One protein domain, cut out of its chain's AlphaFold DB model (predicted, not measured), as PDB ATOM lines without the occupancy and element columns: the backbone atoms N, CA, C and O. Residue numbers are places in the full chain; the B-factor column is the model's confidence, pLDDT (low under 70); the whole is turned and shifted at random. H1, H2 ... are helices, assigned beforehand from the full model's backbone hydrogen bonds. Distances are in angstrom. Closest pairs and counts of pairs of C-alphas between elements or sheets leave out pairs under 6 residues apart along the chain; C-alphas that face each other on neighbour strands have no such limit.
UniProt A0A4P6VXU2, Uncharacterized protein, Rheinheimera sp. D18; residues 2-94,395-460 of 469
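Overview. This is residues 2 to 94 and 395 to 460 of the 469 residues of an uncharacterized protein of Rheinheimera sp. D18 (UniProt A0A4P6VXU2). H1 and the long H2 make the core of a helical body: H4 and H5, a hairpin, pack on H1, H3 packs on H2 away from H1, and the short H6 crosses part of H2. H3 and H4 make a V, meeting at residues 85 to 89 and 395 to 403. The printed part has 159 residues with six named helices, H1 to H6 in chain order, and no named strand: all helix. It is compact, radius of gyration of the C-alphas 16.1 A, and spans 45 by 34 by 28 A.

Arrangement. Start at H2, residues 29 to 59, whose residues 32 to 46 touch H1, residues 2 to 24; this hairpin's closest C-alphas are Gly 39 and Ala 15, 5.8 A. H2 touches H3, residues 66 to 91, closest at C-alphas Ser 48 and Ala 70, 4.9 A, at a steep tilt of 53 degrees. Residues 34 to 42 of H2 touch H6, residues 448 to 458, closest at C-alphas Phe 38 and Leu 457, 6.0 A. From H1, look to H4, residues 395 to 423, closest at C-alphas Leu 16 and Ser 411, 5.6 A, and H5, residues 427 to 444, closest at C-alphas Phe 10 and Ser 436, 5.4 A. H1, H4 and H5 form an up and down bundle, each running against the one before. H1 and H3 are apart. Every O i to N i+4 pair is within hydrogen-bond range in H1 and H5; H2 has 25 of 27, H3 20 of 22, H4 24 of 25, H6 5 of 7.

Along the chain. Find C-alpha 29 at (163.820, 114.003, 131.896); from there H2 runs 45.6 A to C-alpha 59. H4 spans 39.9 A, H3 33.7 A, H1 32.2 A. H6 ends at C-alpha 458, (147.644, 110.680, 142.794). H3 has a kink of 37 degrees near residue 85, H4 one of 31 degrees near 402.

Size, cuts and confidence. Residues 95 to 394 are not printed; C-alphas 94 and 395 are 12.5 A apart. Of the links printed whole, none is long. Mean pLDDT of the printed part is 73.4; 50 residues are under 70, among them 19 to 34 and 395 to 411.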
ATOM      1  N   ARG A   2     145.961 127.331 160.571       64.00
ATOM      2  CA  ARG A   2     147.423 127.554 160.626       64.00
ATOM      3  C   ARG A   2     148.232 126.405 159.989       64.00
ATOM      4  O   ARG A   2     149.051 126.660 159.120       64.00
ATOM      5  N   ASN A   3     147.907 125.147 160.310       66.62
ATOM      6  CA  ASN A   3     148.605 123.977 159.749       66.62
ATOM      7  C   ASN A   3     148.357 123.779 158.243       66.62
ATOM      8  O   ASN A   3     149.289 123.469 157.511       66.62
ATOM      9  N   THR A   4     147.131 124.010 157.757       68.25
ATOM     10  CA  THR A   4     146.817 123.875 156.325       68.25
ATOM     11  C   THR A   4     147.490 124.958 155.484       68.25
ATOM     12  O   THR A   4     147.952 124.669 154.386       68.25
ATOM     13  N   THR A   5     147.619 126.185 156.003       72.06
ATOM     14  CA  THR A   5     148.349 127.266 155.320       72.06
ATOM     15  C   THR A   5     149.859 127.008 155.280       72.06
ATOM     16  O   THR A   5     150.485 127.295 154.266       72.06
ATOM     17  N   LEU A   6     150.439 126.421 156.334       75.38
ATOM     18  CA  LEU A   6     151.858 126.038 156.362       75.38
ATOM     19  C   LEU A   6     152.167 124.878 155.403       75.38
ATOM     20  O   LEU A   6     153.113 124.967 154.630       75.38
ATOM     21  N   CYS A   7     151.345 123.822 155.383       77.12
ATOM     22  CA  CYS A   7     151.494 122.737 154.406       77.12
ATOM     23  C   CYS A   7     151.385 123.245 152.965       77.12
ATOM     24  O   CYS A   7     152.105 122.779 152.087       77.12
ATOM     25  N   TYR A   8     150.504 124.213 152.721       76.56
ATOM     26  CA  TYR A   8     150.368 124.799 151.400       76.56
ATOM     27  C   TYR A   8     151.593 125.636 151.002       76.56
ATOM     28  O   TYR A   8     152.112 125.457 149.905       76.56
ATOM     29  N   LEU A   9     152.123 126.457 151.914       79.56
ATOM     30  CA  LEU A   9     153.358 127.220 151.700       79.56
ATOM     31  C   LEU A   9     154.545 126.300 151.357       79.56
ATOM     32  O   LEU A   9     155.333 126.601 150.461       79.56
ATOM     33  N   PHE A  10     154.643 125.150 152.032       81.88
ATOM     34  CA  PHE A  10     155.627 124.110 151.730       81.88
ATOM     35  C   PHE A  10     155.470 123.568 150.298       81.88
ATOM     36  O   PHE A  10     156.441 123.537 149.544       81.88
ATOM     37  N   LEU A  11     154.251 123.187 149.898       78.94
ATOM     38  CA  LEU A  11     153.971 122.662 148.555       78.94
ATOM     39  C   LEU A  11     154.195 123.704 147.446       78.94
ATOM     40  O   LEU A  11     154.748 123.364 146.404       78.94
ATOM     41  N   GLU A  12     153.822 124.967 147.668       79.75
ATOM     42  CA  GLU A  12     154.113 126.070 146.740       79.75
ATOM     43  C   GLU A  12     155.606 126.309 146.577       79.75
ATOM     44  O   GLU A  12     156.079 126.527 145.465       79.75
ATOM     45  N   THR A  13     156.354 126.253 147.680       81.00
ATOM     46  CA  THR A  13     157.808 126.401 147.639       81.00
ATOM     47  C   THR A  13     158.426 125.271 146.821       81.00
ATOM     48  O   THR A  13     159.275 125.534 145.976       81.00
ATOM     49  N   LEU A  14     157.963 124.027 146.993       79.69
ATOM     50  CA  LEU A  14     158.399 122.903 146.159       79.69
ATOM     51  C   LEU A  14     158.043 123.105 144.681       79.69
ATOM     52  O   LEU A  14     158.891 122.867 143.826       79.69
ATOM     53  N   ALA A  15     156.833 123.577 144.368       77.12
ATOM     54  CA  ALA A  15     156.424 123.851 142.990       77.12
ATOM     55  C   ALA A  15     157.296 124.944 142.354       77.12
ATOM     56  O   ALA A  15     157.770 124.782 141.230       77.12
ATOM     57  N   LEU A  16     157.581 126.017 143.096       78.44
ATOM     58  CA  LEU A  16     158.486 127.076 142.662       78.44
ATOM     59  C   LEU A  16     159.897 126.533 142.415       78.44
ATOM     60  O   LEU A  16     160.477 126.837 141.379       78.44
ATOM     61  N   LEU A  17     160.441 125.719 143.322       77.12
ATOM     62  CA  LEU A  17     161.767 125.117 143.165       77.12
ATOM     63  C   LEU A  17     161.834 124.189 141.946       77.12
ATOM     64  O   LEU A  17     162.819 124.239 141.215       77.12
ATOM     65  N   MET A  18     160.782 123.414 141.663       74.94
ATOM     66  CA  MET A  18     160.694 122.597 140.443       74.94
ATOM     67  C   MET A  18     160.698 123.465 139.186       74.94
ATOM     68  O   MET A  18     161.449 123.191 138.253       74.94
ATOM     69  N   VAL A  19     159.908 124.543 139.160       69.81
ATOM     70  CA  VAL A  19     159.898 125.487 138.034       69.81
ATOM     71  C   VAL A  19     161.268 126.159 137.890       69.81
ATOM     72  O   VAL A  19     161.799 126.232 136.786       69.81
ATOM     73  N   LEU A  20     161.896 126.580 138.991       69.50
ATOM     74  CA  LEU A  20     163.250 127.135 138.989       69.50
ATOM     75  C   LEU A  20     164.282 126.127 138.481       69.50
ATOM     76  O   LEU A  20     165.160 126.514 137.720       69.50
ATOM     77  N   GLN A  21     164.172 124.845 138.828       69.88
ATOM     78  CA  GLN A  21     165.055 123.805 138.303       69.88
ATOM     79  C   GLN A  21     164.852 123.590 136.802       69.88
ATOM     80  O   GLN A  21     165.827 123.334 136.111       69.88
ATOM     81  N   ILE A  22     163.638 123.765 136.272       65.81
ATOM     82  CA  ILE A  22     163.385 123.770 134.821       65.81
ATOM     83  C   ILE A  22     164.024 124.999 134.151       65.81
ATOM     84  O   ILE A  22     164.522 124.902 133.032       65.81
ATOM     85  N   PHE A  23     164.032 126.158 134.819       60.94
ATOM     86  CA  PHE A  23     164.584 127.405 134.273       60.94
ATOM     87  C   PHE A  23     166.092 127.564 134.414       60.94
ATOM     88  O   PHE A  23     166.705 128.222 133.575       60.94
ATOM     89  N   PHE A  24     166.678 127.051 135.488       61.62
ATOM     90  CA  PHE A  24     168.052 127.340 135.901       61.62
ATOM     91  C   PHE A  24     168.890 126.081 136.129       61.62
ATOM     92  O   PHE A  24     170.102 126.202 136.267       61.62
ATOM     93  N   GLY A  25     168.277 124.895 136.165       56.12
ATOM     94  CA  GLY A  25     168.967 123.619 136.333       56.12
ATOM     95  C   GLY A  25     168.797 122.687 135.132       56.12
ATOM     96  O   GLY A  25     168.159 123.030 134.140       56.12
ATOM     97  N   ASN A  26     169.358 121.484 135.260       54.31
ATOM     98  CA  ASN A  26     169.196 120.378 134.315       54.31
ATOM     99  C   ASN A  26     168.262 119.324 134.932       54.31
ATOM    100  O   ASN A  26     168.738 118.400 135.598       54.31
ATOM    101  N   PRO A  27     166.927 119.467 134.812       54.97
ATOM    102  CA  PRO A  27     166.007 118.499 135.392       54.97
ATOM    103  C   PRO A  27     166.145 117.149 134.678       54.97
ATOM    104  O   PRO A  27     166.187 117.077 133.448       54.97
ATOM    105  N   HIS A  28     166.168 116.059 135.446       55.12
ATOM    106  CA  HIS A  28     166.114 114.716 134.873       55.12
ATOM    107  C   HIS A  28     164.824 114.548 134.062       55.12
ATOM    108  O   HIS A  28     163.734 114.857 134.545       55.12
ATOM    109  N   PHE A  29     164.939 114.029 132.837       51.03
ATOM    110  CA  PHE A  29     163.820 114.003 131.896       51.03
ATOM    111  C   PHE A  29     162.598 113.223 132.410       51.03
ATOM    112  O   PHE A  29     161.457 113.645 132.232       51.03
ATOM    113  N   SER A  30     162.842 112.143 133.156       55.44
ATOM    114  CA  SER A  30     161.812 111.348 133.836       55.44
ATOM    115  C   SER A  30     160.993 112.137 134.868       55.44
ATOM    116  O   SER A  30     159.875 111.741 135.200       55.44
ATOM    117  N   LEU A  31     161.518 113.258 135.371       63.66
ATOM    118  CA  LEU A  31     160.868 114.096 136.377       63.66
ATOM    119  C   LEU A  31     160.059 115.246 135.773       63.66
ATOM    120  O   LEU A  31     159.138 115.716 136.430       63.66
ATOM    121  N   LEU A  32     160.311 115.655 134.524       65.00
ATOM    122  CA  LEU A  32     159.622 116.792 133.888       65.00
ATOM    123  C   LEU A  32     158.102 116.589 133.781       65.00
ATOM    124  O   LEU A  32     157.328 117.484 134.120       65.00
ATOM    125  N   SER A  33     157.675 115.385 133.403       66.50
ATOM    126  CA  SER A  33     156.259 114.985 133.393       66.50
ATOM    127  C   SER A  33     155.620 115.066 134.785       66.50
ATOM    128  O   SER A  33     154.492 115.533 134.962       66.50
ATOM    129  N   SER A  34     156.380 114.663 135.805       69.56
ATOM    130  CA  SER A  34     155.940 114.710 137.198       69.56
ATOM    131  C   SER A  34     155.902 116.144 137.731       69.56
ATOM    132  O   SER A  34     154.985 116.488 138.470       69.56
ATOM    133  N   TYR A  35     156.839 117.003 137.329       72.44
ATOM    134  CA  TYR A  35     156.873 118.421 137.696       72.44
ATOM    135  C   TYR A  35     155.702 119.191 137.099       72.44
ATOM    136  O   TYR A  35     155.088 120.000 137.789       72.44
ATOM    137  N   GLU A  36     155.328 118.895 135.855       70.38
ATOM    138  CA  GLU A  36     154.162 119.502 135.220       70.38
ATOM    139  C   GLU A  36     152.865 119.157 135.969       70.38
ATOM    140  O   GLU A  36     152.112 120.047 136.373       70.38
ATOM    141  N   ARG A  37     152.633 117.865 136.227       71.81
ATOM    142  CA  ARG A  37     151.454 117.387 136.968       71.81
ATOM    143  C   ARG A  37     151.413 117.938 138.392       71.81
ATOM    144  O   ARG A  37     150.360 118.357 138.871       71.81
ATOM    145  N   PHE A  38     152.566 117.984 139.057       72.62
ATOM    146  CA  PHE A  38     152.698 118.583 140.380       72.62
ATOM    147  C   PHE A  38     152.379 120.085 140.358       72.62
ATOM    148  O   PHE A  38     151.671 120.574 141.239       72.62
ATOM    149  N   GLY A  39     152.815 120.812 139.326       70.88
ATOM    150  CA  GLY A  39     152.485 122.223 139.114       70.88
ATOM    151  C   GLY A  39     150.980 122.470 138.964       70.88
ATOM    152  O   GLY A  39     150.433 123.358 139.619       70.88
ATOM    153  N   TYR A  40     150.273 121.655 138.174       72.69
ATOM    154  CA  TYR A  40     148.813 121.769 138.034       72.69
ATOM    155  C   TYR A  40     148.077 121.511 139.346       72.69
ATOM    156  O   TYR A  40     147.186 122.280 139.718       72.69
ATOM    157  N   ALA A  41     148.465 120.458 140.066       71.44
ATOM    158  CA  ALA A  41     147.856 120.107 141.341       71.44
ATOM    159  C   ALA A  41     148.088 121.191 142.402       71.44
ATOM    160  O   ALA A  41     147.150 121.615 143.073       71.44
ATOM    161  N   THR A  42     149.316 121.694 142.532       73.38
ATOM    162  CA  THR A  42     149.647 122.730 143.523       73.38
ATOM    163  C   THR A  42     148.959 124.061 143.228       73.38
ATOM    164  O   THR A  42     148.360 124.638 144.136       73.38
ATOM    165  N   ALA A  43     148.924 124.508 141.968       72.44
ATOM    166  CA  ALA A  43     148.200 125.720 141.579       72.44
ATOM    167  C   ALA A  43     146.688 125.612 141.861       72.44
ATOM    168  O   ALA A  43     146.078 126.537 142.409       72.44
ATOM    169  N   ALA A  44     146.075 124.471 141.531       74.81
ATOM    170  CA  ALA A  44     144.657 124.238 141.785       74.81
ATOM    171  C   ALA A  44     144.332 124.129 143.282       74.81
ATOM    172  O   ALA A  44     143.313 124.669 143.714       74.81
ATOM    173  N   LEU A  45     145.199 123.492 144.083       74.69
ATOM    174  CA  LEU A  45     145.085 123.463 145.547       74.69
ATOM    175  C   LEU A  45     145.136 124.879 146.133       74.69
ATOM    176  O   LEU A  45     144.366 125.214 147.030       74.69
ATOM    177  N   GLY A  46     145.998 125.736 145.598       72.62
ATOM    178  CA  GLY A  46     146.098 127.127 146.021       72.62
ATOM    179  C   GLY A  46     144.869 127.951 145.787       72.62
ATOM    180  O   GLY A  46     144.353 128.616 146.691       72.62
ATOM    181  N   MET A  47     144.387 127.899 144.554       76.56
ATOM    182  CA  MET A  47     143.178 128.603 144.172       76.56
ATOM    183  C   MET A  47     141.965 128.052 144.926       76.56
ATOM    184  O   MET A  47     141.144 128.842 145.389       76.56
ATOM    185  N   SER A  48     141.870 126.737 145.151       80.12
ATOM    186  CA  SER A  48     140.747 126.147 145.887       80.12
ATOM    187  C   SER A  48     140.751 126.533 147.367       80.12
ATOM    188  O   SER A  48     139.707 126.891 147.923       80.12
ATOM    189  N   LEU A  49     141.925 126.566 148.003       75.75
ATOM    190  CA  LEU A  49     142.088 127.073 149.364       75.75
ATOM    191  C   LEU A  49     141.758 128.568 149.436       75.75
ATOM    192  O   LEU A  49     141.005 128.984 150.315       75.75
ATOM    193  N   GLY A  50     142.239 129.370 148.485       75.25
ATOM    194  CA  GLY A  50     141.933 130.798 148.403       75.25
ATOM    195  C   GLY A  50     140.434 131.082 148.268       75.25
ATOM    196  O   GLY A  50     139.893 131.894 149.022       75.25
ATOM    197  N   ILE A  51     139.754 130.381 147.357       80.44
ATOM    198  CA  ILE A  51     138.309 130.511 147.127       80.44
ATOM    199  C   ILE A  51     137.522 130.030 148.345       80.44
ATOM    200  O   ILE A  51     136.644 130.750 148.813       80.44
ATOM    201  N   SER A  52     137.849 128.862 148.910       78.44
ATOM    202  CA  SER A  52     137.137 128.340 150.084       78.44
ATOM    203  C   SER A  52     137.236 129.291 151.283       78.44
ATOM    204  O   SER A  52     136.236 129.541 151.953       78.44
ATOM    205  N   MET A  53     138.404 129.901 151.511       74.62
ATOM    206  CA  MET A  53     138.593 130.907 152.562       74.62
ATOM    207  C   MET A  53     137.836 132.208 152.274       74.62
ATOM    208  O   MET A  53     137.288 132.817 153.194       74.62
ATOM    209  N   TYR A  54     137.805 132.649 151.014       80.69
ATOM    210  CA  TYR A  54     137.042 133.827 150.607       80.69
ATOM    211  C   TYR A  54     135.539 133.619 150.823       80.69
ATOM    212  O   TYR A  54     134.894 134.439 151.478       80.69
ATOM    213  N   LEU A  55     134.998 132.497 150.344       80.62
ATOM    214  CA  LEU A  55     133.587 132.144 150.495       80.62
ATOM    215  C   LEU A  55     133.205 131.994 151.965       80.62
ATOM    216  O   LEU A  55     132.176 132.516 152.385       80.62
ATOM    217  N   GLN A  56     134.060 131.366 152.772       79.75
ATOM    218  CA  GLN A  56     133.828 131.253 154.206       79.75
ATOM    219  C   GLN A  56     133.711 132.620 154.883       79.75
ATOM    220  O   GLN A  56     132.785 132.836 155.658       79.75
ATOM    221  N   ARG A  57     134.625 133.553 154.582       80.75
ATOM    222  CA  ARG A  57     134.576 134.911 155.144       80.75
ATOM    223  C   ARG A  57     133.377 135.706 154.652       80.75
ATOM    224  O   ARG A  57     132.840 136.507 155.404       80.75
ATOM    225  N   ARG A  58     132.987 135.530 153.388       86.31
ATOM    226  CA  ARG A  58     131.910 136.313 152.778       86.31
ATOM    227  C   ARG A  58     130.523 135.844 153.208       86.31
ATOM    228  O   ARG A  58     129.645 136.683 153.377       86.31
ATOM    229  N   PHE A  59     130.344 134.537 153.371       85.81
ATOM    230  CA  PHE A  59     129.040 133.911 153.600       85.81
ATOM    231  C   PHE A  59     128.898 133.268 154.988       85.81
ATOM    232  O   PHE A  59     127.899 132.606 155.236       85.81
ATOM    233  N   ASN A  60     129.873 133.450 155.892       84.19
ATOM    234  CA  ASN A  60     129.884 132.854 157.237       84.19
ATOM    235  C   ASN A  60     129.623 131.336 157.240       84.19
ATOM    236  O   ASN A  60     128.943 130.807 158.116       84.19
ATOM    237  N   LEU A  61     130.173 130.626 156.253       80.25
ATOM    238  CA  LEU A  61     129.992 129.181 156.134       80.25
ATOM    239  C   LEU A  61     130.598 128.443 157.332       80.25
ATOM    240  O   LEU A  61     131.685 128.786 157.818       80.25
ATOM    241  N   GLU A  62     129.920 127.382 157.764       81.81
ATOM    242  CA  GLU A  62     130.417 126.513 158.822       81.81
ATOM    243  C   GLU A  62     131.784 125.921 158.458       81.81
ATOM    244  O   GLU A  62     132.048 125.519 157.320       81.81
ATOM    245  N   ARG A  63     132.669 125.820 159.457       72.00
ATOM    246  CA  ARG A  63     134.039 125.309 159.270       72.00
ATOM    247  C   ARG A  63     134.074 123.886 158.695       72.00
ATOM    248  O   ARG A  63     135.041 123.552 158.019       72.00
ATOM    249  N   GLY A  64     133.035 123.080 158.933       76.12
ATOM    250  CA  GLY A  64     132.913 121.718 158.402       76.12
ATOM    251  C   GLY A  64     132.660 121.644 156.892       76.12
ATOM    252  O   GLY A  64     133.046 120.666 156.261       76.12
ATOM    253  N   ILE A  65     132.089 122.692 156.287       78.06
ATOM    254  CA  ILE A  65     131.750 122.732 154.851       78.06
ATOM    255  C   ILE A  65     132.963 123.153 154.004       78.06
ATOM    256  O   ILE A  65     133.087 122.790 152.834       78.06
ATOM    257  N   GLN A  66     133.910 123.878 154.602       71.44
ATOM    258  CA  GLN A  66     135.125 124.356 153.941       71.44
ATOM    259  C   GLN A  66     135.921 123.273 153.178       71.44
ATOM    260  O   GLN A  66     136.274 123.537 152.027       71.44
ATOM    261  N   PRO A  67     136.221 122.083 153.742       72.38
ATOM    262  CA  PRO A  67     136.930 121.038 153.001       72.38
ATOM    263  C   PRO A  67     136.152 120.550 151.774       72.38
ATOM    264  O   PRO A  67     136.766 120.327 150.735       72.38
ATOM    265  N   LEU A  68     134.818 120.460 151.841       77.56
ATOM    266  CA  LEU A  68     133.990 120.067 150.694       77.56
ATOM    267  C   LEU A  68     134.064 121.105 149.570       77.56
ATOM    268  O   LEU A  68     134.247 120.744 148.409       77.56
ATOM    269  N   ILE A  69     134.008 122.395 149.916       79.50
ATOM    270  CA  ILE A  69     134.176 123.491 148.952       79.50
ATOM    271  C   ILE A  69     135.582 123.467 148.352       79.50
ATOM    272  O   ILE A  69     135.731 123.618 147.144       79.50
ATOM    273  N   ALA A  70     136.616 123.249 149.165       74.88
ATOM    274  CA  ALA A  70     137.989 123.169 148.681       74.88
ATOM    275  C   ALA A  70     138.191 121.986 147.717       74.88
ATOM    276  O   ALA A  70     138.830 122.158 146.681       74.88
ATOM    277  N   ILE A  71     137.607 120.816 148.003       78.56
ATOM    278  CA  ILE A  71     137.647 119.646 147.111       78.56
ATOM    279  C   ILE A  71     136.898 119.939 145.806       78.56
ATOM    280  O   ILE A  71     137.435 119.716 144.723       78.56
ATOM    281  N   PHE A  72     135.685 120.491 145.891       81.75
ATOM    282  CA  PHE A  72     134.887 120.831 144.715       81.75
ATOM    283  C   PHE A  72     135.593 121.864 143.824       81.75
ATOM    284  O   PHE A  72     135.750 121.657 142.619       81.75
ATOM    285  N   CYS A  73     136.097 122.947 144.421       82.81
ATOM    286  CA  CYS A  73     136.878 123.954 143.714       82.81
ATOM    287  C   CYS A  73     138.154 123.356 143.119       82.81
ATOM    288  O   CYS A  73     138.490 123.699 141.993       82.81
ATOM    289  N   TYR A  74     138.846 122.455 143.823       79.94
ATOM    290  CA  TYR A  74     140.053 121.803 143.311       79.94
ATOM    291  C   TYR A  74     139.776 121.046 142.008       79.94
ATOM    292  O   TYR A  74     140.479 121.266 141.025       79.94
ATOM    293  N   VAL A  75     138.719 120.228 141.954       79.50
ATOM    294  CA  VAL A  75     138.363 119.466 140.743       79.50
ATOM    295  C   VAL A  75     138.073 120.395 139.561       79.50
ATOM    296  O   VAL A  75     138.550 120.157 138.449       79.50
ATOM    297  N   LEU A  76     137.329 121.480 139.788       80.69
ATOM    298  CA  LEU A  76     137.055 122.467 138.741       80.69
ATOM    299  C   LEU A  76     138.329 123.200 138.300       80.69
ATOM    300  O   LEU A  76     138.556 123.381 137.106       80.69
ATOM    301  N   LEU A  77     139.178 123.587 139.250       80.56
ATOM    302  CA  LEU A  77     140.377 124.377 138.996       80.56
ATOM    303  C   LEU A  77     141.489 123.574 138.328       80.56
ATOM    304  O   LEU A  77     142.128 124.113 137.437       80.56
ATOM    305  N   VAL A  78     141.698 122.297 138.671       75.75
ATOM    306  CA  VAL A  78     142.658 121.437 137.950       75.75
ATOM    307  C   VAL A  78     142.281 121.360 136.473       75.75
ATOM    308  O   VAL A  78     143.137 121.502 135.599       75.75
ATOM    309  N   ASN A  79     140.990 121.191 136.183       75.75
ATOM    310  CA  ASN A  79     140.491 121.161 134.814       75.75
ATOM    311  C   ASN A  79     140.621 122.521 134.124       75.75
ATOM    312  O   ASN A  79     141.054 122.572 132.976       75.75
ATOM    313  N   ALA A  80     140.301 123.614 134.817       75.44
ATOM    314  CA  ALA A  80     140.432 124.963 134.277       75.44
ATOM    315  C   ALA A  80     141.896 125.337 133.995       75.44
ATOM    316  O   ALA A  80     142.183 125.890 132.939       75.44
ATOM    317  N   VAL A  81     142.828 124.997 134.891       71.44
ATOM    318  CA  VAL A  81     144.273 125.215 134.713       71.44
ATOM    319  C   VAL A  81     144.790 124.398 133.539       71.44
ATOM    320  O   VAL A  81     145.444 124.948 132.658       71.44
ATOM    321  N   SER A  82     144.447 123.110 133.481       69.31
ATOM    322  CA  SER A  82     144.832 122.237 132.371       69.31
ATOM    323  C   SER A  82     144.296 122.764 131.035       69.31
ATOM    324  O   SER A  82     145.065 122.905 130.088       69.31
ATOM    325  N   ALA A  83     143.024 123.172 130.974       71.62
ATOM    326  CA  ALA A  83     142.418 123.751 129.776       71.62
ATOM    327  C   ALA A  83     143.012 125.122 129.405       71.62
ATOM    328  O   ALA A  83     143.162 125.432 128.223       71.62
ATOM    329  N   ALA A  84     143.365 125.957 130.385       70.50
ATOM    330  CA  ALA A  84     144.029 127.237 130.146       70.50
ATOM    331  C   ALA A  84     145.426 127.027 129.553       70.50
ATOM    332  O   ALA A  84     145.794 127.692 128.585       70.50
ATOM    333  N   VAL A  85     146.179 126.056 130.072       68.38
ATOM    334  CA  VAL A  85     147.480 125.663 129.521       68.38
ATOM    335  C   VAL A  85     147.319 125.086 128.121       68.38
ATOM    336  O   VAL A  85     148.033 125.495 127.204       68.38
ATOM    337  N   GLU A  86     146.333 124.219 127.910       69.38
ATOM    338  CA  GLU A  86     146.034 123.640 126.606       69.38
ATOM    339  C   GLU A  86     145.723 124.717 125.551       69.38
ATOM    340  O   GLU A  86     146.243 124.662 124.431       69.38
ATOM    341  N   ASN A  87     144.936 125.729 125.921       69.06
ATOM    342  CA  ASN A  87     144.514 126.813 125.033       69.06
ATOM    343  C   ASN A  87     145.494 127.994 124.968       69.06
ATOM    344  O   ASN A  87     145.339 128.852 124.098       69.06
ATOM    345  N   SER A  88     146.523 128.037 125.819       68.12
ATOM    346  CA  SER A  88     147.478 129.153 125.879       68.12
ATOM    347  C   SER A  88     148.132 129.522 124.535       68.12
ATOM    348  O   SER A  88     148.244 130.719 124.262       68.12
ATOM    349  N   PRO A  89     148.467 128.587 123.618       61.94
ATOM    350  CA  PRO A  89     149.019 128.957 122.312       61.94
ATOM    351  C   PRO A  89     148.017 129.682 121.419       61.94
ATOM    352  O   PRO A  89     148.399 130.563 120.654       61.94
ATOM    353  N   LYS A  90     146.728 129.329 121.525       66.06
ATOM    354  CA  LYS A  90     145.650 129.942 120.738       66.06
ATOM    355  C   LYS A  90     145.408 131.385 121.173       66.06
ATOM    356  O   LYS A  90     145.128 132.229 120.329       66.06
ATOM    357  N   LEU A  91     145.563 131.658 122.469       68.31
ATOM    358  CA  LEU A  91     145.405 132.985 123.068       68.31
ATOM    359  C   LEU A  91     146.607 133.905 122.814       68.31
ATOM    360  O   LEU A  91     146.493 135.115 122.992       68.31
ATOM    361  N   LEU A  92     147.752 133.356 122.396       61.25
ATOM    362  CA  LEU A  92     148.948 134.146 122.139       61.25
ATOM    363  C   LEU A  92     148.845 134.868 120.780       61.25
ATOM    364  O   LEU A  92     148.679 134.193 119.753       61.25
ATOM    365  N   PRO A  93     148.997 136.206 120.730       61.97
ATOM    366  CA  PRO A  93     149.067 136.948 119.473       61.97
ATOM    367  C   PRO A  93     150.204 136.433 118.583       61.97
ATOM    368  O   PRO A  93     151.283 136.105 119.083       61.97
ATOM    369  N   LEU A  94     149.989 136.393 117.263       53.66
ATOM    370  CA  LEU A  94     150.956 135.872 116.279       53.66
ATOM    371  C   LEU A  94     152.359 136.486 116.437       53.66
ATOM    372  O   LEU A  94     153.349 135.757 116.410       53.66
ATOM    373  N   ASN A 395     152.152 124.055 119.491       55.53
ATOM    374  CA  ASN A 395     151.488 124.265 120.770       55.53
ATOM    375  C   ASN A 395     152.328 123.803 121.956       55.53
ATOM    376  O   ASN A 395     152.331 124.497 122.958       55.53
ATOM    377  N   HIS A 396     153.068 122.697 121.873       53.41
ATOM    378  CA  HIS A 396     153.873 122.232 123.008       53.41
ATOM    379  C   HIS A 396     155.057 123.163 123.305       53.41
ATOM    380  O   HIS A 396     155.255 123.547 124.453       53.41
ATOM    381  N   PHE A 397     155.782 123.620 122.282       53.91
ATOM    382  CA  PHE A 397     156.895 124.561 122.451       53.91
ATOM    383  C   PHE A 397     156.419 125.967 122.833       53.91
ATOM    384  O   PHE A 397     157.007 126.599 123.708       53.91
ATOM    385  N   LEU A 398     155.320 126.432 122.232       56.00
ATOM    386  CA  LEU A 398     154.660 127.685 122.600       56.00
ATOM    387  C   LEU A 398     154.137 127.628 124.033       56.00
ATOM    388  O   LEU A 398     154.325 128.580 124.784       56.00
ATOM    389  N   ARG A 399     153.535 126.503 124.440       65.25
ATOM    390  CA  ARG A 399     153.131 126.286 125.828       65.25
ATOM    391  C   ARG A 399     154.352 126.343 126.732       65.25
ATOM    392  O   ARG A 399     154.327 127.119 127.664       65.25
ATOM    393  N   ILE A 400     155.442 125.627 126.458       61.94
ATOM    394  CA  ILE A 400     156.635 125.672 127.324       61.94
ATOM    395  C   ILE A 400     157.183 127.104 127.430       61.94
ATOM    396  O   ILE A 400     157.432 127.578 128.534       61.94
ATOM    397  N   GLY A 401     157.288 127.831 126.317       54.91
ATOM    398  CA  GLY A 401     157.808 129.200 126.302       54.91
ATOM    399  C   GLY A 401     156.902 130.280 126.901       54.91
ATOM    400  O   GLY A 401     157.399 131.352 127.230       54.91
ATOM    401  N   VAL A 402     155.599 130.025 127.055       63.50
ATOM    402  CA  VAL A 402     154.622 130.977 127.637       63.50
ATOM    403  C   VAL A 402     154.192 130.553 129.035       63.50
ATOM    404  O   VAL A 402     154.176 131.358 129.964       63.50
ATOM    405  N   VAL A 403     153.846 129.281 129.189       64.75
ATOM    406  CA  VAL A 403     153.304 128.693 130.412       64.75
ATOM    407  C   VAL A 403     154.385 128.595 131.469       64.75
ATOM    408  O   VAL A 403     154.098 128.940 132.604       64.75
ATOM    409  N   MET A 404     155.625 128.215 131.140       63.06
ATOM    410  CA  MET A 404     156.665 128.121 132.172       63.06
ATOM    411  C   MET A 404     156.989 129.485 132.802       63.06
ATOM    412  O   MET A 404     156.968 129.567 134.031       63.06
ATOM    413  N   PRO A 405     157.214 130.581 132.041       60.66
ATOM    414  CA  PRO A 405     157.467 131.887 132.657       60.66
ATOM    415  C   PRO A 405     156.262 132.398 133.444       60.66
ATOM    416  O   PRO A 405     156.416 132.983 134.515       60.66
ATOM    417  N   LEU A 406     155.052 132.140 132.944       65.81
ATOM    418  CA  LEU A 406     153.822 132.517 133.629       65.81
ATOM    419  C   LEU A 406     153.632 131.726 134.928       65.81
ATOM    420  O   LEU A 406     153.290 132.320 135.945       65.81
ATOM    421  N   LEU A 407     153.905 130.419 134.926       64.94
ATOM    422  CA  LEU A 407     153.888 129.571 136.121       64.94
ATOM    423  C   LEU A 407     154.938 130.019 137.134       64.94
ATOM    424  O   LEU A 407     154.644 130.032 138.327       64.94
ATOM    425  N   LEU A 408     156.128 130.428 136.684       64.38
ATOM    426  CA  LEU A 408     157.162 130.981 137.557       64.38
ATOM    427  C   LEU A 408     156.656 132.248 138.256       64.38
ATOM    428  O   LEU A 408     156.677 132.324 139.483       64.38
ATOM    429  N   VAL A 409     156.145 133.216 137.490       68.25
ATOM    430  CA  VAL A 409     155.605 134.473 138.033       68.25
ATOM    431  C   VAL A 409     154.431 134.206 138.974       68.25
ATOM    432  O   VAL A 409     154.394 134.746 140.080       68.25
ATOM    433  N   LEU A 410     153.497 133.341 138.578       67.81
ATOM    434  CA  LEU A 410     152.346 132.969 139.396       67.81
ATOM    435  C   LEU A 410     152.788 132.319 140.712       67.81
ATOM    436  O   LEU A 410     152.286 132.690 141.766       67.81
ATOM    437  N   SER A 411     153.749 131.396 140.663       67.88
ATOM    438  CA  SER A 411     154.265 130.706 141.850       67.88
ATOM    439  C   SER A 411     154.938 131.681 142.815       67.88
ATOM    440  O   SER A 411     154.708 131.602 144.019       67.88
ATOM    441  N   VAL A 412     155.701 132.652 142.302       72.69
ATOM    442  CA  VAL A 412     156.305 133.718 143.120       72.69
ATOM    443  C   VAL A 412     155.232 134.595 143.769       72.69
ATOM    444  O   VAL A 412     155.298 134.856 144.970       72.69
ATOM    445  N   ILE A 413     154.226 135.032 143.001       74.75
ATOM    446  CA  ILE A 413     153.126 135.861 143.516       74.75
ATOM    447  C   ILE A 413     152.352 135.107 144.594       74.75
ATOM    448  O   ILE A 413     152.087 135.658 145.662       74.75
ATOM    449  N   LEU A 414     151.987 133.854 144.327       72.44
ATOM    450  CA  LEU A 414     151.220 133.044 145.258       72.44
ATOM    451  C   LEU A 414     152.012 132.795 146.547       72.44
ATOM    452  O   LEU A 414     151.498 133.098 147.625       72.44
ATOM    453  N   LEU A 415     153.286 132.400 146.448       78.44
ATOM    454  CA  LEU A 415     154.160 132.229 147.610       78.44
ATOM    455  C   LEU A 415     154.246 133.515 148.447       78.44
ATOM    456  O   LEU A 415     154.091 133.472 149.669       78.44
ATOM    457  N   ALA A 416     154.427 134.674 147.803       78.38
ATOM    458  CA  ALA A 416     154.484 135.966 148.484       78.38
ATOM    459  C   ALA A 416     153.163 136.307 149.194       78.38
ATOM    460  O   ALA A 416     153.160 136.704 150.362       78.38
ATOM    461  N   VAL A 417     152.026 136.110 148.519       77.88
ATOM    462  CA  VAL A 417     150.691 136.349 149.086       77.88
ATOM    463  C   VAL A 417     150.432 135.430 150.279       77.88
ATOM    464  O   VAL A 417     149.891 135.880 151.294       77.88
ATOM    465  N   ASN A 418     150.816 134.158 150.200       75.38
ATOM    466  CA  ASN A 418     150.577 133.205 151.280       75.38
ATOM    467  C   ASN A 418     151.523 133.407 152.451       75.38
ATOM    468  O   ASN A 418     151.061 133.391 153.592       75.38
ATOM    469  N   TYR A 419     152.793 133.715 152.197       80.56
ATOM    470  CA  TYR A 419     153.712 134.121 153.251       80.56
ATOM    471  C   TYR A 419     153.197 135.365 153.983       80.56
ATOM    472  O   TYR A 419     153.107 135.373 155.210       80.56
ATOM    473  N   TRP A 420     152.751 136.389 153.249       81.38
ATOM    474  CA  TRP A 420     152.181 137.599 153.845       81.38
ATOM    475  C   TRP A 420     150.928 137.313 154.686       81.38
ATOM    476  O   TRP A 420     150.758 137.859 155.780       81.38
ATOM    477  N   ARG A 421     150.059 136.408 154.223       76.94
ATOM    478  CA  ARG A 421     148.886 135.950 154.987       76.94
ATOM    479  C   ARG A 421     149.274 135.221 156.268       76.94
ATOM    480  O   ARG A 421     148.614 135.429 157.285       76.94
ATOM    481  N   VAL A 422     150.301 134.375 156.225       79.69
ATOM    482  CA  VAL A 422     150.843 133.690 157.405       79.69
ATOM    483  C   VAL A 422     151.439 134.711 158.374       79.69
ATOM    484  O   VAL A 422     151.121 134.680 159.560       79.69
ATOM    485  N   ALA A 423     152.204 135.683 157.874       82.06
ATOM    486  CA  ALA A 423     152.825 136.721 158.691       82.06
ATOM    487  C   ALA A 423     151.798 137.603 159.425       82.06
ATOM    488  O   ALA A 423     152.006 137.971 160.581       82.06
ATOM    489  N   ARG A 424     150.642 137.877 158.805       83.62
ATOM    490  CA  ARG A 424     149.532 138.605 159.447       83.62
ATOM    491  C   ARG A 424     148.894 137.874 160.633       83.62
ATOM    492  O   ARG A 424     148.177 138.511 161.397       83.62
ATOM    493  N   GLN A 425     149.136 136.574 160.807       79.31
ATOM    494  CA  GLN A 425     148.617 135.803 161.945       79.31
ATOM    495  C   GLN A 425     149.489 135.937 163.206       79.31
ATOM    496  O   GLN A 425     149.103 135.433 164.257       79.31
ATOM    497  N   GLY A 426     150.642 136.610 163.120       83.94
ATOM    498  CA  GLY A 426     151.541 136.875 164.245       83.94
ATOM    499  C   GLY A 426     152.986 136.449 163.976       83.94
ATOM    500  O   GLY A 426     153.277 135.724 163.025       83.94
ATOM    501  N   LYS A 427     153.906 136.886 164.849       85.31
ATOM    502  CA  LYS A 427     155.354 136.635 164.706       85.31
ATOM    503  C   LYS A 427     155.696 135.142 164.680       85.31
ATOM    504  O   LYS A 427     156.470 134.713 163.834       85.31
ATOM    505  N   GLU A 428     155.073 134.342 165.546       83.56
ATOM    506  CA  GLU A 428     155.266 132.884 165.563       83.56
ATOM    507  C   GLU A 428     154.851 132.223 164.246       83.56
ATOM    508  O   GLU A 428     155.540 131.340 163.740       83.56
ATOM    509  N   ALA A 429     153.728 132.660 163.667       80.06
ATOM    510  CA  ALA A 429     153.252 132.140 162.395       80.06
ATOM    511  C   ALA A 429     154.212 132.519 161.258       80.06
ATOM    512  O   ALA A 429     154.542 131.663 160.443       80.06
ATOM    513  N   ALA A 430     154.722 133.756 161.247       83.25
ATOM    514  CA  ALA A 430     155.725 134.207 160.282       83.25
ATOM    515  C   ALA A 430     157.007 133.355 160.328       83.25
ATOM    516  O   ALA A 430     157.502 132.934 159.282       83.25
ATOM    517  N   VAL A 431     157.509 133.058 161.535       87.81
ATOM    518  CA  VAL A 431     158.683 132.190 161.738       87.81
ATOM    519  C   VAL A 431     158.401 130.777 161.238       87.81
ATOM    520  O   VAL A 431     159.199 130.231 160.484       87.81
ATOM    521  N   LEU A 432     157.245 130.200 161.575       82.62
ATOM    522  CA  LEU A 432     156.858 128.881 161.066       82.62
ATOM    523  C   LEU A 432     156.712 128.856 159.541       82.62
ATOM    524  O   LEU A 432     157.038 127.848 158.920       82.62
ATOM    525  N   GLY A 433     156.271 129.958 158.932       82.94
ATOM    526  CA  GLY A 433     156.262 130.123 157.481       82.94
ATOM    527  C   GLY A 433     157.670 130.056 156.887       82.94
ATOM    528  O   GLY A 433     157.901 129.304 155.946       82.94
ATOM    529  N   LEU A 434     158.637 130.766 157.475       85.50
ATOM    530  CA  LEU A 434     160.040 130.694 157.042       85.50
ATOM    531  C   LEU A 434     160.633 129.293 157.231       85.50
ATOM    532  O   LEU A 434     161.307 128.795 156.334       85.50
ATOM    533  N   VAL A 435     160.347 128.633 158.357       87.12
ATOM    534  CA  VAL A 435     160.780 127.248 158.614       87.12
ATOM    535  C   VAL A 435     160.196 126.295 157.571       87.12
ATOM    536  O   VAL A 435     160.904 125.430 157.067       87.12
ATOM    537  N   SER A 436     158.927 126.472 157.202       84.12
ATOM    538  CA  SER A 436     158.266 125.676 156.166       84.12
ATOM    539  C   SER A 436     158.913 125.854 154.786       84.12
ATOM    540  O   SER A 436     159.143 124.857 154.101       84.12
ATOM    541  N   ILE A 437     159.276 127.084 154.409       84.38
ATOM    542  CA  ILE A 437     160.034 127.371 153.180       84.38
ATOM    543  C   ILE A 437     161.417 126.706 153.241       84.38
ATOM    544  O   ILE A 437     161.811 126.012 152.306       84.38
ATOM    545  N   GLY A 438     162.140 126.858 154.355       82.44
ATOM    546  CA  GLY A 438     163.455 126.242 154.549       82.44
ATOM    547  C   GLY A 438     163.416 124.712 154.476       82.44
ATOM    548  O   GLY A 438     164.277 124.098 153.850       82.44
ATOM    549  N   LEU A 439     162.376 124.092 155.041       84.94
ATOM    550  CA  LEU A 439     162.159 122.650 154.958       84.94
ATOM    551  C   LEU A 439     161.892 122.202 153.516       84.94
ATOM    552  O   LEU A 439     162.420 121.177 153.097       84.94
ATOM    553  N   ALA A 440     161.106 122.960 152.744       81.81
ATOM    554  CA  ALA A 440     160.872 122.661 151.331       81.81
ATOM    555  C   ALA A 440     162.179 122.688 150.526       81.81
ATOM    556  O   ALA A 440     162.438 121.763 149.760       81.81
ATOM    557  N   VAL A 441     163.036 123.687 150.759       83.19
ATOM    558  CA  VAL A 441     164.369 123.773 150.137       83.19
ATOM    559  C   VAL A 441     165.238 122.567 150.509       83.19
ATOM    560  O   VAL A 441     165.869 121.977 149.635       83.19
ATOM    561  N   ALA A 442     165.238 122.154 151.780       83.31
ATOM    562  CA  ALA A 442     165.998 120.988 152.231       83.31
ATOM    563  C   ALA A 442     165.485 119.670 151.618       83.31
ATOM    564  O   ALA A 442     166.278 118.815 151.225       83.31
ATOM    565  N   VAL A 443     164.163 119.510 151.502       82.94
ATOM    566  CA  VAL A 443     163.533 118.310 150.929       82.94
ATOM    567  C   VAL A 443     163.757 118.218 149.420       82.94
ATOM    568  O   VAL A 443     163.913 117.110 148.910       82.94
ATOM    569  N   PHE A 444     163.805 119.349 148.714       78.81
ATOM    570  CA  PHE A 444     163.886 119.405 147.252       78.81
ATOM    571  C   PHE A 444     165.066 118.621 146.660       78.81
ATOM    572  O   PHE A 444     164.901 117.924 145.665       78.81
ATOM    573  N   ASN A 445     166.229 118.650 147.313       75.06
ATOM    574  CA  ASN A 445     167.427 117.934 146.856       75.06
ATOM    575  C   ASN A 445     167.589 116.537 147.483       75.06
ATOM    576  O   ASN A 445     168.680 115.971 147.465       75.06
ATOM    577  N   SER A 446     166.530 115.977 148.070       77.94
ATOM    578  CA  SER A 446     166.581 114.703 148.791       77.94
ATOM    579  C   SER A 446     165.660 113.649 148.177       77.94
ATOM    580  O   SER A 446     164.663 113.961 147.525       77.94
ATOM    581  N   SER A 447     165.919 112.378 148.484       78.31
ATOM    582  CA  SER A 447     165.052 111.245 148.126       78.31
ATOM    583  C   SER A 447     163.633 111.367 148.707       78.31
ATOM    584  O   SER A 447     162.706 110.710 148.235       78.31
ATOM    585  N   ILE A 448     163.449 112.216 149.724       79.69
ATOM    586  CA  ILE A 448     162.161 112.487 150.372       79.69
ATOM    587  C   ILE A 448     161.211 113.214 149.412       79.69
ATOM    588  O   ILE A 448     159.999 113.020 149.504       79.69
ATOM    589  N   LEU A 449     161.732 113.982 148.445       78.38
ATOM    590  CA  LEU A 449     160.912 114.692 147.460       78.38
ATOM    591  C   LEU A 449     159.939 113.748 146.742       78.38
ATOM    592  O   LEU A 449     158.761 114.069 146.603       78.38
ATOM    593  N   TYR A 450     160.406 112.563 146.345       75.12
ATOM    594  CA  TYR A 450     159.581 111.573 145.651       75.12
ATOM    595  C   TYR A 450     158.374 111.129 146.492       75.12
ATOM    596  O   TYR A 450     157.249 111.063 145.994       75.12
ATOM    597  N   TRP A 451     158.592 110.900 147.788       78.12
ATOM    598  CA  TRP A 451     157.545 110.516 148.736       78.12
ATOM    599  C   TRP A 451     156.536 111.634 148.991       78.12
ATOM    600  O   TRP A 451     155.360 111.360 149.200       78.12
ATOM    601  N   VAL A 452     156.978 112.891 148.941       77.62
ATOM    602  CA  VAL A 452     156.102 114.064 149.066       77.62
ATOM    603  C   VAL A 452     155.290 114.293 147.789       77.62
ATOM    604  O   VAL A 452     154.117 114.659 147.857       77.62
ATOM    605  N   MET A 453     155.889 114.067 146.618       75.44
ATOM    606  CA  MET A 453     155.226 114.246 145.327       75.44
ATOM    607  C   MET A 453     154.156 113.185 145.061       75.44
ATOM    608  O   MET A 453     153.091 113.521 144.554       75.44
ATOM    609  N   GLN A 454     154.421 111.922 145.402       77.56
ATOM    610  CA  GLN A 454     153.548 110.773 145.126       77.56
ATOM    611  C   GLN A 454     152.071 110.997 145.526       77.56
ATOM    612  O   GLN A 454     151.205 110.889 144.654       77.56
ATOM    613  N   PRO A 455     151.749 111.398 146.773       76.00
ATOM    614  CA  PRO A 455     150.374 111.694 147.172       76.00
ATOM    615  C   PRO A 455     149.730 112.803 146.339       76.00
ATOM    616  O   PRO A 455     148.577 112.680 145.944       76.00
ATOM    617  N   VAL A 456     150.469 113.873 146.034       71.50
ATOM    618  CA  VAL A 456     149.961 115.006 145.242       71.50
ATOM    619  C   VAL A 456     149.695 114.583 143.794       71.50
ATOM    620  O   VAL A 456     148.684 114.967 143.207       71.50
ATOM    621  N   LEU A 457     150.561 113.739 143.230       69.38
ATOM    622  CA  LEU A 457     150.419 113.208 141.876       69.38
ATOM    623  C   LEU A 457     149.227 112.253 141.732       69.38
ATOM    624  O   LEU A 457     148.608 112.246 140.669       69.38
ATOM    625  N   LEU A 458     148.861 111.507 142.781       72.31
ATOM    626  CA  LEU A 458     147.644 110.680 142.794       72.31
ATOM    627  C   LEU A 458     146.369 111.523 142.628       72.31
ATOM    628  O   LEU A 458     145.412 111.070 142.006       72.31
ATOM    629  N   PHE A 459     146.370 112.766 143.117       65.44
ATOM    630  CA  PHE A 459     145.257 113.705 142.932       65.44
ATOM    631  C   PHE A 459     145.311 114.472 141.604       65.44
ATOM    632  O   PHE A 459     144.348 115.161 141.256       65.44
ATOM    633  N   SER A 460     146.408 114.367 140.850       63.66
ATOM    634  CA  SER A 460     146.526 114.914 139.498       63.66
ATOM    635  C   SER A 460     146.120 113.851 138.478       63.66
ATOM    636  O   SER A 460     146.970 113.142 137.936       63.66
TER     637      SER A 460